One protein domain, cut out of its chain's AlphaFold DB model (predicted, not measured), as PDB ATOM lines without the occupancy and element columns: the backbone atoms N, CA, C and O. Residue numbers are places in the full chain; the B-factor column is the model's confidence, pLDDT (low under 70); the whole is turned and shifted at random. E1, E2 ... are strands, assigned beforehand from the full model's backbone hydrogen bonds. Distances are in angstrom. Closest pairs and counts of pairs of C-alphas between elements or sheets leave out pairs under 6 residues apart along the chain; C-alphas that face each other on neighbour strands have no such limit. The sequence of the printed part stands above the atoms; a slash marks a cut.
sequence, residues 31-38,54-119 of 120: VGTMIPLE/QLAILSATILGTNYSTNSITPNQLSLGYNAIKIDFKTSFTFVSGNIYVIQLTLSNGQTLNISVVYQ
ATOM      1  N   VAL A  31     -13.467  51.246 -57.466       47.19
ATOM      2  CA  VAL A  31     -13.512  50.025 -58.269       47.19
ATOM      3  C   VAL A  31     -12.149  49.359 -58.176       47.19
ATOM      4  O   VAL A  31     -11.156  49.894 -58.652       47.19
ATOM      5  N   GLY A  32     -12.121  48.160 -57.600       46.28
ATOM      6  CA  GLY A  32     -10.986  47.254 -57.734       46.28
ATOM      7  C   GLY A  32     -10.381  46.819 -56.409       46.28
ATOM      8  O   GLY A  32      -9.622  47.541 -55.777       46.28
ATOM      9  N   THR A  33     -10.635  45.563 -56.047       43.50
ATOM     10  CA  THR A  33      -9.657  44.703 -55.374       43.50
ATOM     11  C   THR A  33     -10.006  43.263 -55.686       43.50
ATOM     12  O   THR A  33     -11.125  42.832 -55.435       43.50
ATOM     13  N   MET A  34      -9.038  42.534 -56.232       40.94
ATOM     14  CA  MET A  34      -9.044  41.080 -56.302       40.94
ATOM     15  C   MET A  34      -8.669  40.548 -54.920       40.94
ATOM     16  O   MET A  34      -7.519  40.677 -54.513       40.94
ATOM     17  N   ILE A  35      -9.631  39.992 -54.183       52.56
ATOM     18  CA  ILE A  35      -9.365  39.376 -52.876       52.56
ATOM     19  C   ILE A  35      -9.130  37.876 -53.092       52.56
ATOM     20  O   ILE A  35     -10.113  37.184 -53.360       52.56
ATOM     21  N   PRO A  36      -7.890  37.355 -53.005       44.56
ATOM     22  CA  PRO A  36      -7.668  35.916 -52.981       44.56
ATOM     23  C   PRO A  36      -8.063  35.369 -51.604       44.56
ATOM     24  O   PRO A  36      -7.457  35.702 -50.587       44.56
ATOM     25  N   LEU A  37      -9.097  34.530 -51.559       52.66
ATOM     26  CA  LEU A  37      -9.355  33.690 -50.390       52.66
ATOM     27  C   LEU A  37      -8.517  32.412 -50.522       52.66
ATOM     28  O   LEU A  37      -8.892  31.504 -51.266       52.66
ATOM     29  N   GLU A  38      -7.386  32.344 -49.813       44.59
ATOM     30  CA  GLU A  38      -6.569  31.129 -49.703       44.59
ATOM     31  C   GLU A  38      -7.381  30.042 -48.977       44.59
ATOM     32  O   GLU A  38      -7.540  30.037 -47.753       44.59
ATOM     33  N   GLN A  54     -20.818  30.605 -48.040       67.12
ATOM     34  CA  GLN A  54     -20.995  31.959 -48.570       67.12
ATOM     35  C   GLN A  54     -20.589  32.949 -47.480       67.12
ATOM     36  O   GLN A  54     -21.371  33.304 -46.599       67.12
ATOM     37  N   LEU A  55     -19.322  33.348 -47.512       80.44
ATOM     38  CA  LEU A  55     -18.801  34.355 -46.606       80.44
ATOM     39  C   LEU A  55     -19.285  35.723 -47.087       80.44
ATOM     40  O   LEU A  55     -19.049  36.084 -48.234       80.44
ATOM     41  N   ALA A  56     -19.987  36.475 -46.244       88.62
ATOM     42  CA  ALA A  56     -20.542  37.766 -46.638       88.62
ATOM     43  C   ALA A  56     -19.762  38.913 -45.997       88.62
ATOM     44  O   ALA A  56     -19.343  38.822 -44.844       88.62
ATOM     45  N   ILE A  57     -19.600  40.005 -46.733       90.25
ATOM     46  CA  ILE A  57     -19.087  41.274 -46.228       90.25
ATOM     47  C   ILE A  57     -20.258  42.006 -45.572       90.25
ATOM     48  O   ILE A  57     -21.240  42.344 -46.232       90.25
ATOM     49  N   LEU A  58     -20.152  42.249 -44.269       92.19
ATOM     50  CA  LEU A  58     -21.148  42.990 -43.497       92.19
ATOM     51  C   LEU A  58     -20.909  44.496 -43.579       92.19
ATOM     52  O   LEU A  58     -21.855  45.271 -43.712       92.19
ATOM     53  N   SER A  59     -19.650  44.918 -43.489       93.50
ATOM     54  CA  SER A  59     -19.263  46.326 -43.527       93.50
ATOM     55  C   SER A  59     -17.840  46.507 -44.041       93.50
ATOM     56  O   SER A  59     -17.017  45.592 -43.980       93.50
ATOM     57  N   ALA A  60     -17.555  47.709 -44.526       91.50
ATOM     58  CA  ALA A  60     -16.230  48.166 -44.915       91.50
ATOM     59  C   ALA A  60     -15.908  49.469 -44.180       91.50
ATOM     60  O   ALA A  60     -16.783  50.317 -44.022       91.50
ATOM     61  N   THR A  61     -14.671  49.635 -43.720       92.06
ATOM     62  CA  THR A  61     -14.188  50.850 -43.044       92.06
ATOM     63  C   THR A  61     -12.819  51.227 -43.585       92.06
ATOM     64  O   THR A  61     -11.954  50.364 -43.703       92.06
ATOM     65  N   ILE A  62     -12.600  52.499 -43.905       90.12
ATOM     66  CA  ILE A  62     -11.271  52.979 -44.305       90.12
ATOM     67  C   ILE A  62     -10.450  53.200 -43.032       90.12
ATOM     68  O   ILE A  62     -10.802  54.042 -42.201       90.12
ATOM     69  N   LEU A  63      -9.361  52.448 -42.868       89.25
ATOM     70  CA  LEU A  63      -8.506  52.536 -41.686       89.25
ATOM     71  C   LEU A  63      -7.908  53.937 -41.532       89.25
ATOM     72  O   LEU A  63      -7.497  54.569 -42.502       89.25
ATOM     73  N   GLY A  64      -7.853  54.411 -40.286       85.94
ATOM     74  CA  GLY A  64      -7.405  55.768 -39.965       85.94
ATOM     75  C   GLY A  64      -8.473  56.848 -40.172       85.94
ATOM     76  O   GLY A  64      -8.181  58.026 -39.991       85.94
ATOM     77  N   THR A  65      -9.706  56.469 -40.521       85.00
ATOM     78  CA  THR A  65     -10.837  57.393 -40.683       85.00
ATOM     79  C   THR A  65     -12.082  56.889 -39.946       85.00
ATOM     80  O   THR A  65     -12.126  55.747 -39.496       85.00
ATOM     81  N   ASN A  66     -13.118  57.729 -39.864       86.56
ATOM     82  CA  ASN A  66     -14.445  57.341 -39.369       86.56
ATOM     83  C   ASN A  66     -15.408  56.943 -40.505       86.56
ATOM     84  O   ASN A  66     -16.618  56.878 -40.296       86.56
ATOM     85  N   TYR A  67     -14.900  56.722 -41.723       87.38
ATOM     86  CA  TYR A  67     -15.738  56.378 -42.867       87.38
ATOM     87  C   TYR A  67     -15.987  54.874 -42.918       87.38
ATOM     88  O   TYR A  67     -15.085  54.085 -43.207       87.38
ATOM     89  N   SER A  68     -17.241  54.496 -42.674       90.81
ATOM     90  CA  SER A  68     -17.727  53.121 -42.759       90.81
ATOM     91  C   SER A  68     -18.975  53.026 -43.627       90.81
ATOM     92  O   SER A  68     -19.798  53.939 -43.626       90.81
ATOM     93  N   THR A  69     -19.156  51.903 -44.317       91.56
ATOM     94  CA  THR A  69     -20.337  51.653 -45.149       91.56
ATOM     95  C   THR A  69     -20.757  50.188 -45.135       91.56
ATOM     96  O   THR A  69     -19.940  49.286 -44.949       91.56
ATOM     97  N   ASN A  70     -22.047  49.961 -45.376       91.44
ATOM     98  CA  ASN A  70     -22.637  48.652 -45.662       91.44
ATOM     99  C   ASN A  70     -23.063  48.530 -47.137       91.44
ATOM    100  O   ASN A  70     -23.612  47.511 -47.546       91.44
ATOM    101  N   SER A  71     -22.805  49.563 -47.947       88.69
ATOM    102  CA  SER A  71     -23.104  49.582 -49.377       88.69
ATOM    103  C   SER A  71     -21.974  48.898 -50.155       88.69
ATOM    104  O   SER A  71     -21.077  49.561 -50.677       88.69
ATOM    105  N   ILE A  72     -22.004  47.562 -50.182       88.31
ATOM    106  CA  ILE A  72     -21.058  46.709 -50.914       88.31
ATOM    107  C   ILE A  72     -21.814  45.832 -51.918       88.31
ATOM    108  O   ILE A  72     -22.764  45.143 -51.543       88.31
ATOM    109  N   THR A  73     -21.357  45.808 -53.172       87.31
ATOM    110  CA  THR A  73     -21.968  45.008 -54.244       87.31
ATOM    111  C   THR A  73     -20.907  44.354 -55.140       87.31
ATOM    112  O   THR A  73     -20.106  45.076 -55.733       87.31
ATOM    113  N   PRO A  74     -20.925  43.021 -55.326       89.44
ATOM    114  CA  PRO A  74     -21.631  42.037 -54.504       89.44
ATOM    115  C   PRO A  74     -21.051  41.982 -53.081       89.44
ATOM    116  O   PRO A  74     -19.868  42.237 -52.876       89.44
ATOM    117  N   ASN A  75     -21.877  41.624 -52.097       86.25
ATOM    118  CA  ASN A  75     -21.442  41.438 -50.709       86.25
ATOM    119  C   ASN A  75     -21.142  39.972 -50.358       86.25
ATOM    120  O   ASN A  75     -20.765  39.694 -49.226       86.25
ATOM    121  N   GLN A  76     -21.310  39.035 -51.290       87.25
ATOM    122  CA  GLN A  76     -20.978  37.625 -51.096       87.25
ATOM    123  C   GLN A  76     -19.610  37.324 -51.701       87.25
ATOM    124  O   GLN A  76     -19.349  37.666 -52.853       87.25
ATOM    125  N   LEU A  77     -18.758  36.661 -50.925       82.56
ATOM    126  CA  LEU A  77     -17.445  36.201 -51.344       82.56
ATOM    127  C   LEU A  77     -17.489  34.713 -51.689       82.56
ATOM    128  O   LEU A  77     -18.037  33.891 -50.952       82.56
ATOM    129  N   SER A  78     -16.869  34.385 -52.817       80.31
ATOM    130  CA  SER A  78     -16.631  33.025 -53.296       80.31
ATOM    131  C   SER A  78     -15.154  32.661 -53.159       80.31
ATOM    132  O   SER A  78     -14.296  33.536 -53.049       80.31
ATOM    133  N   LEU A  79     -14.836  31.366 -53.181       74.38
ATOM    134  CA  LEU A  79     -13.441  30.921 -53.226       74.38
ATOM    135  C   LEU A  79     -12.751  31.457 -54.490       74.38
ATOM    136  O   LEU A  79     -13.335  31.446 -55.573       74.38
ATOM    137  N   GLY A  80     -11.500  31.896 -54.348       74.25
ATOM    138  CA  GLY A  80     -10.742  32.521 -55.431       74.25
ATOM    139  C   GLY A  80     -10.915  34.038 -55.482       74.25
ATOM    140  O   GLY A  80     -11.003  34.689 -54.443       74.25
ATOM    141  N   TYR A  81     -10.898  34.595 -56.692       74.00
ATOM    142  CA  TYR A  81     -10.891  36.035 -56.934       74.00
ATOM    143  C   TYR A  81     -12.297  36.629 -56.892       74.00
ATOM    144  O   TYR A  81     -13.177  36.228 -57.651       74.00
ATOM    145  N   ASN A  82     -12.480  37.643 -56.050       79.75
ATOM    146  CA  ASN A  82     -13.724  38.400 -55.954       79.75
ATOM    147  C   ASN A  82     -13.489  39.829 -56.426       79.75
ATOM    148  O   ASN A  82     -12.481  40.424 -56.058       79.75
ATOM    149  N   ALA A  83     -14.423  40.372 -57.204       81.44
ATOM    150  CA  ALA A  83     -14.474  41.788 -57.539       81.44
ATOM    151  C   ALA A  83     -15.674  42.402 -56.817       81.44
ATOM    152  O   ALA A  83     -16.809  41.976 -57.031       81.44
ATOM    153  N   ILE A  84     -15.414  43.383 -55.955       83.75
ATOM    154  CA  ILE A  84     -16.438  44.074 -55.169       83.75
ATOM    155  C   ILE A  84     -16.369  45.576 -55.424       83.75
ATOM    156  O   ILE A  84     -15.294  46.139 -55.629       83.75
ATOM    157  N   LYS A  85     -17.530  46.222 -55.390       86.88
ATOM    158  CA  LYS A  85     -17.679  47.673 -55.373       86.88
ATOM    159  C   LYS A  85     -18.128  48.099 -53.984       86.88
ATOM    160  O   LYS A  85     -19.091  47.544 -53.459       86.88
ATOM    161  N   ILE A  86     -17.451  49.091 -53.415       87.69
ATOM    162  CA  ILE A  86     -17.761  49.646 -52.097       87.69
ATOM    163  C   ILE A  86     -18.073  51.130 -52.268       87.69
ATOM    164  O   ILE A  86     -17.273  51.870 -52.837       87.69
ATOM    165  N   ASP A  87     -19.232  51.561 -51.777       87.31
ATOM    166  CA  ASP A  87     -19.654  52.961 -51.803       87.31
ATOM    167  C   ASP A  87     -19.641  53.539 -50.385       87.31
ATOM    168  O   ASP A  87     -20.522  53.255 -49.569       87.31
ATOM    169  N   PHE A  88     -18.627  54.353 -50.087       84.31
ATOM    170  CA  PHE A  88     -18.467  55.002 -48.786       84.31
ATOM    171  C   PHE A  88     -19.371  56.226 -48.589       84.31
ATOM    172  O   PHE A  88     -19.397  56.751 -47.478       84.31
ATOM    173  N   LYS A  89     -20.103  56.681 -49.625       79.25
ATOM    174  CA  LYS A  89     -20.971  57.878 -49.604       79.25
ATOM    175  C   LYS A  89     -20.349  59.051 -48.846       79.25
ATOM    176  O   LYS A  89     -20.994  59.706 -48.028       79.25
ATOM    177  N   THR A  90     -19.063  59.263 -49.085       73.44
ATOM    178  CA  THR A  90     -18.245  60.219 -48.350       73.44
ATOM    179  C   THR A  90     -17.982  61.455 -49.197       73.44
ATOM    180  O   THR A  90     -17.883  61.371 -50.416       73.44
ATOM    181  N   SER A  91     -17.858  62.607 -48.539       74.69
ATOM    182  CA  SER A  91     -17.326  63.839 -49.129       74.69
ATOM    183  C   SER A  91     -15.794  63.906 -49.070       74.69
ATOM    184  O   SER A  91     -15.210  64.944 -49.376       74.69
ATOM    185  N   PHE A  92     -15.138  62.828 -48.633       72.81
ATOM    186  CA  PHE A  92     -13.687  62.728 -48.581       72.81
ATOM    187  C   PHE A  92     -13.093  62.722 -49.988       72.81
ATOM    188  O   PHE A  92     -13.449  61.887 -50.815       72.81
ATOM    189  N   THR A  93     -12.157  63.634 -50.236       78.25
ATOM    190  CA  THR A  93     -11.386  63.660 -51.478       78.25
ATOM    191  C   THR A  93     -10.270  62.629 -51.393       78.25
ATOM    192  O   THR A  93      -9.321  62.785 -50.619       78.25
ATOM    193  N   PHE A  94     -10.379  61.567 -52.183       80.62
ATOM    194  CA  PHE A  94      -9.294  60.611 -52.328       80.62
ATOM    195  C   PHE A  94      -8.193  61.191 -53.217       80.62
ATOM    196  O   PHE A  94      -8.436  61.970 -54.137       80.62
ATOM    197  N   VAL A  95      -6.950  60.835 -52.914       83.44
ATOM    198  CA  VAL A  95      -5.780  61.287 -53.661       83.44
ATOM    199  C   VAL A  95      -5.390  60.178 -54.625       83.44
ATOM    200  O   VAL A  95      -5.052  59.073 -54.196       83.44
ATOM    201  N   SER A  96      -5.450  60.469 -55.927       83.56
ATOM    202  CA  SER A  96      -5.050  59.536 -56.990       83.56
ATOM    203  C   SER A  96      -3.640  58.993 -56.751       83.56
ATOM    204  O   SER A  96      -2.718  59.750 -56.445       83.56
ATOM    205  N   GLY A  97      -3.481  57.674 -56.860       81.06
ATOM    206  CA  GLY A  97      -2.209  56.980 -56.650       81.06
ATOM    207  C   GLY A  97      -1.874  56.662 -55.190       81.06
ATOM    208  O   GLY A  97      -0.948  55.884 -54.951       81.06
ATOM    209  N   ASN A  98      -2.626  57.179 -54.210       84.75
ATOM    210  CA  ASN A  98      -2.431  56.796 -52.813       84.75
ATOM    211  C   ASN A  98      -3.020  55.414 -52.512       84.75
ATOM    212  O   ASN A  98      -4.057  55.014 -53.050       84.75
ATOM    213  N   ILE A  99      -2.357  54.710 -51.593       85.75
ATOM    214  CA  ILE A  99      -2.823  53.437 -51.051       85.75
ATOM    215  C   ILE A  99      -3.692  53.710 -49.825       85.75
ATOM    216  O   ILE A  99      -3.246  54.329 -48.858       85.75
ATOM    217  N   TYR A 100      -4.912  53.190 -49.848       87.06
ATOM    218  CA  TYR A 100      -5.845  53.191 -48.732       87.06
ATOM    219  C   TYR A 100      -6.018  51.766 -48.222       87.06
ATOM    220  O   TYR A 100      -6.134  50.826 -49.007       87.06
ATOM    221  N   VAL A 101      -6.049  51.591 -46.902       90.19
ATOM    222  CA  VAL A 101      -6.334  50.283 -46.307       90.19
ATOM    223  C   VAL A 101      -7.798  50.241 -45.896       90.19
ATOM    224  O   VAL A 101      -8.245  51.054 -45.088       90.19
ATOM    225  N   ILE A 102      -8.545  49.293 -46.450       91.25
ATOM    226  CA  ILE A 102      -9.950  49.057 -46.126       91.25
ATOM    227  C   ILE A 102     -10.037  47.808 -45.254       91.25
ATOM    228  O   ILE A 102      -9.593  46.731 -45.646       91.25
ATOM    229  N   GLN A 103     -10.638  47.949 -44.079       93.56
ATOM    230  CA  GLN A 103     -11.005  46.839 -43.212       93.56
ATOM    231  C   GLN A 103     -12.424  46.378 -43.548       93.56
ATOM    232  O   GLN A 103     -13.391  47.125 -43.388       93.56
ATOM    233  N   LEU A 104     -12.550  45.133 -43.992       90.94
ATOM    234  CA  LEU A 104     -13.813  44.444 -44.225       90.94
ATOM    235  C   LEU A 104     -14.177  43.615 -42.996       90.94
ATOM    236  O   LEU A 104     -13.354  42.843 -42.512       90.94
ATOM    237  N   THR A 105     -15.411  43.733 -42.517       92.25
ATOM    238  CA  THR A 105     -15.957  42.854 -41.474       92.25
ATOM    239  C   THR A 105     -16.800  41.776 -42.132       92.25
ATOM    240  O   THR A 105     -17.715  42.083 -42.898       92.25
ATOM    241  N   LEU A 106     -16.493  40.517 -41.846       90.12
ATOM    242  CA  LEU A 106     -17.106  39.355 -42.476       90.12
ATOM    243  C   LEU A 106     -18.175  38.734 -41.567       90.12
ATOM    244  O   LEU A 106     -18.141  38.876 -40.344       90.12
ATOM    245  N   SER A 107     -19.117  38.001 -42.160       88.12
ATOM    246  CA  SER A 107     -20.233  37.363 -41.446       88.12
ATOM    247  C   SER A 107     -19.810  36.301 -40.427       88.12
ATOM    248  O   SER A 107     -20.571  35.995 -39.514       88.12
ATOM    249  N   ASN A 108     -18.594  35.765 -40.545       82.94
ATOM    250  CA  ASN A 108     -18.008  34.826 -39.587       82.94
ATOM    251  C   ASN A 108     -17.322  35.514 -38.387       82.94
ATOM    252  O   ASN A 108     -16.668  34.837 -37.596       82.94
ATOM    253  N   GLY A 109     -17.422  36.843 -38.268       83.69
ATOM    254  CA  GLY A 109     -16.791  37.630 -37.207       83.69
ATOM    255  C   GLY A 109     -15.313  37.952 -37.440       83.69
ATOM    256  O   GLY A 109     -14.699  38.597 -36.593       83.69
ATOM    257  N   GLN A 110     -14.728  37.532 -38.566       85.25
ATOM    258  CA  GLN A 110     -13.363  37.905 -38.937       85.25
ATOM    259  C   GLN A 110     -13.319  39.286 -39.588       85.25
ATOM    260  O   GLN A 110     -14.283  39.748 -40.203       85.25
ATOM    261  N   THR A 111     -12.153  39.918 -39.503       88.00
ATOM    262  CA  THR A 111     -11.841  41.152 -40.222       88.00
ATOM    263  C   THR A 111     -10.729  40.905 -41.231       88.00
ATOM    264  O   THR A 111      -9.735  40.256 -40.904       88.00
ATOM    265  N   LEU A 112     -10.873  41.452 -42.436       86.00
ATOM    266  CA  LEU A 112      -9.885  41.365 -43.506       86.00
ATOM    267  C   LEU A 112      -9.433  42.766 -43.912       86.00
ATOM    268  O   LEU A 112     -10.259  43.591 -44.290       86.00
ATOM    269  N   ASN A 113      -8.126  43.012 -43.890       89.81
ATOM    270  CA  ASN A 113      -7.555  44.275 -44.345       89.81
ATOM    271  C   ASN A 113      -7.067  44.132 -45.784       89.81
ATOM    272  O   ASN A 113      -6.229  43.279 -46.073       89.81
ATOM    273  N   ILE A 114      -7.574  44.983 -46.670       86.62
ATOM    274  CA  ILE A 114      -7.163  45.051 -48.071       86.62
ATOM    275  C   ILE A 114      -6.518  46.403 -48.353       86.62
ATOM    276  O   ILE A 114      -6.974  47.429 -47.859       86.62
ATOM    277  N   SER A 115      -5.441  46.404 -49.133       86.75
ATOM    278  CA  SER A 115      -4.785  47.632 -49.588       86.75
ATOM    279  C   SER A 115      -5.231  47.930 -51.010       86.75
ATOM    280  O   SER A 115      -5.093  47.077 -51.884       86.75
ATOM    281  N   VAL A 116      -5.773  49.124 -51.230       85.00
ATOM    282  CA  VAL A 116      -6.339  49.545 -52.512       85.00
ATOM    283  C   VAL A 116      -5.649  50.816 -52.972       85.00
ATOM    284  O   VAL A 116      -5.443  51.731 -52.180       85.00
ATOM    285  N   VAL A 117      -5.276  50.877 -54.246       83.38
ATOM    286  CA  VAL A 117      -4.789  52.117 -54.856       83.38
ATOM    287  C   VAL A 117      -6.002  52.840 -55.405       83.38
ATOM    288  O   VAL A 117      -6.730  52.276 -56.219       83.38
ATOM    289  N   TYR A 118      -6.231  54.069 -54.957       81.56
ATOM    290  CA  TYR A 118      -7.322  54.862 -55.504       81.56
ATOM    291  C   TYR A 118      -6.946  55.400 -56.894       81.56
ATOM    292  O   TYR A 118      -5.849  55.931 -57.101       81.56
ATOM    293  N   GLN A 119      -7.875  55.235 -57.836       73.88
ATOM    294  CA  GLN A 119      -7.804  55.708 -59.215       73.88
ATOM    295  C   GLN A 119      -9.105  56.482 -59.509       73.88
ATOM    296  O   GLN A 119     -10.168  55.935 -59.197       73.88
TER     297      GLN A 119
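AT A GLANCE: This is residues 31 to 38 and 54 to 119 of the 120 residues of an uncharacterized protein of Sulfolobus islandicus LAL14/1 (UniProt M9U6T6). Picture a small, only partly closed barrel made of two strand sheets: E2, E4 and E5 form one wall, E1 and E3 the other. E1 comes near E5 at one seam, residues 72 to 77 bridge E3 and E2 at the other by short pairings, and the loop of residues 87 to 98 leads from E3 to E4 round one end. The printed part has 74 residues with no named helix and five strands, E1 to E5 along the chain; the class is all strand, and both sheets, in the orders E2 - E4 - E5 and E1 - E3, are antiparallel. The whole is compact, with a radius of gyration of the C-alphas of 11.9 A, yet elongated, spanning 33 by 21 by 19 A.

HOW THE PARTS SIT: Start with E1, residues 31 to 37, and look for its antiparallel neighbour E3, residues 80 to 86, where N 35 and O 82 are 3.4 A apart, within hydrogen-bond range. Next find E2, residues 55 to 62, an edge strand that bends by 58 degrees at residue 58. Its antiparallel neighbour is the inner strand E4, residues 99 to 106, with N 61 and O 103 at 2.8 A. E4 and E5, residues 111 to 117, form a hairpin in which N 102 and O 114 are 2.8 A apart; E5 is the other edge strand. This sheet is strongly twisted. Between the sheets, the closest C-alphas of E1 and E5 are those of Thr 33 and Val 116, 6.5 A apart, and those of E2 and E3 are Ala 60 and Ile 86, 7.5 A apart. Residues 72 to 73 pair antiparallel with residues 85 to 86 of E3, and residues 76 to 77 with residues 55 to 56 of E2. E1 and E4 are apart, as are E3 and E5.

IN THESE COORDINATES: Find C-alpha 31 at (-13.512, 50.025, -58.269); from there E1 runs 18.6 A to C-alpha 37. Past the cut, E2 begins at C-alpha 55, at (-18.801, 34.355, -46.606), and covers 20.2 A. E3 covers 18.8 A and E4 21.8 A. E5 covers 19.6 A and ends at C-alpha 117, at (-4.789, 52.117, -54.856).

THE WHOLE: The two C-alphas farthest apart are those of Glu 38 and Ser 91, 34.4 A. Residues 39 to 53 are not printed, and C-alphas 38 and 54 are 14.5 A apart across this cut. The links E2 to E3 and E3 to E4 are long; E4 to E5 is tight. In the B-factor column of this model, the mean pLDDT of the printed part is 80.9, and residues 31 to 38 and residue 54 are under 70.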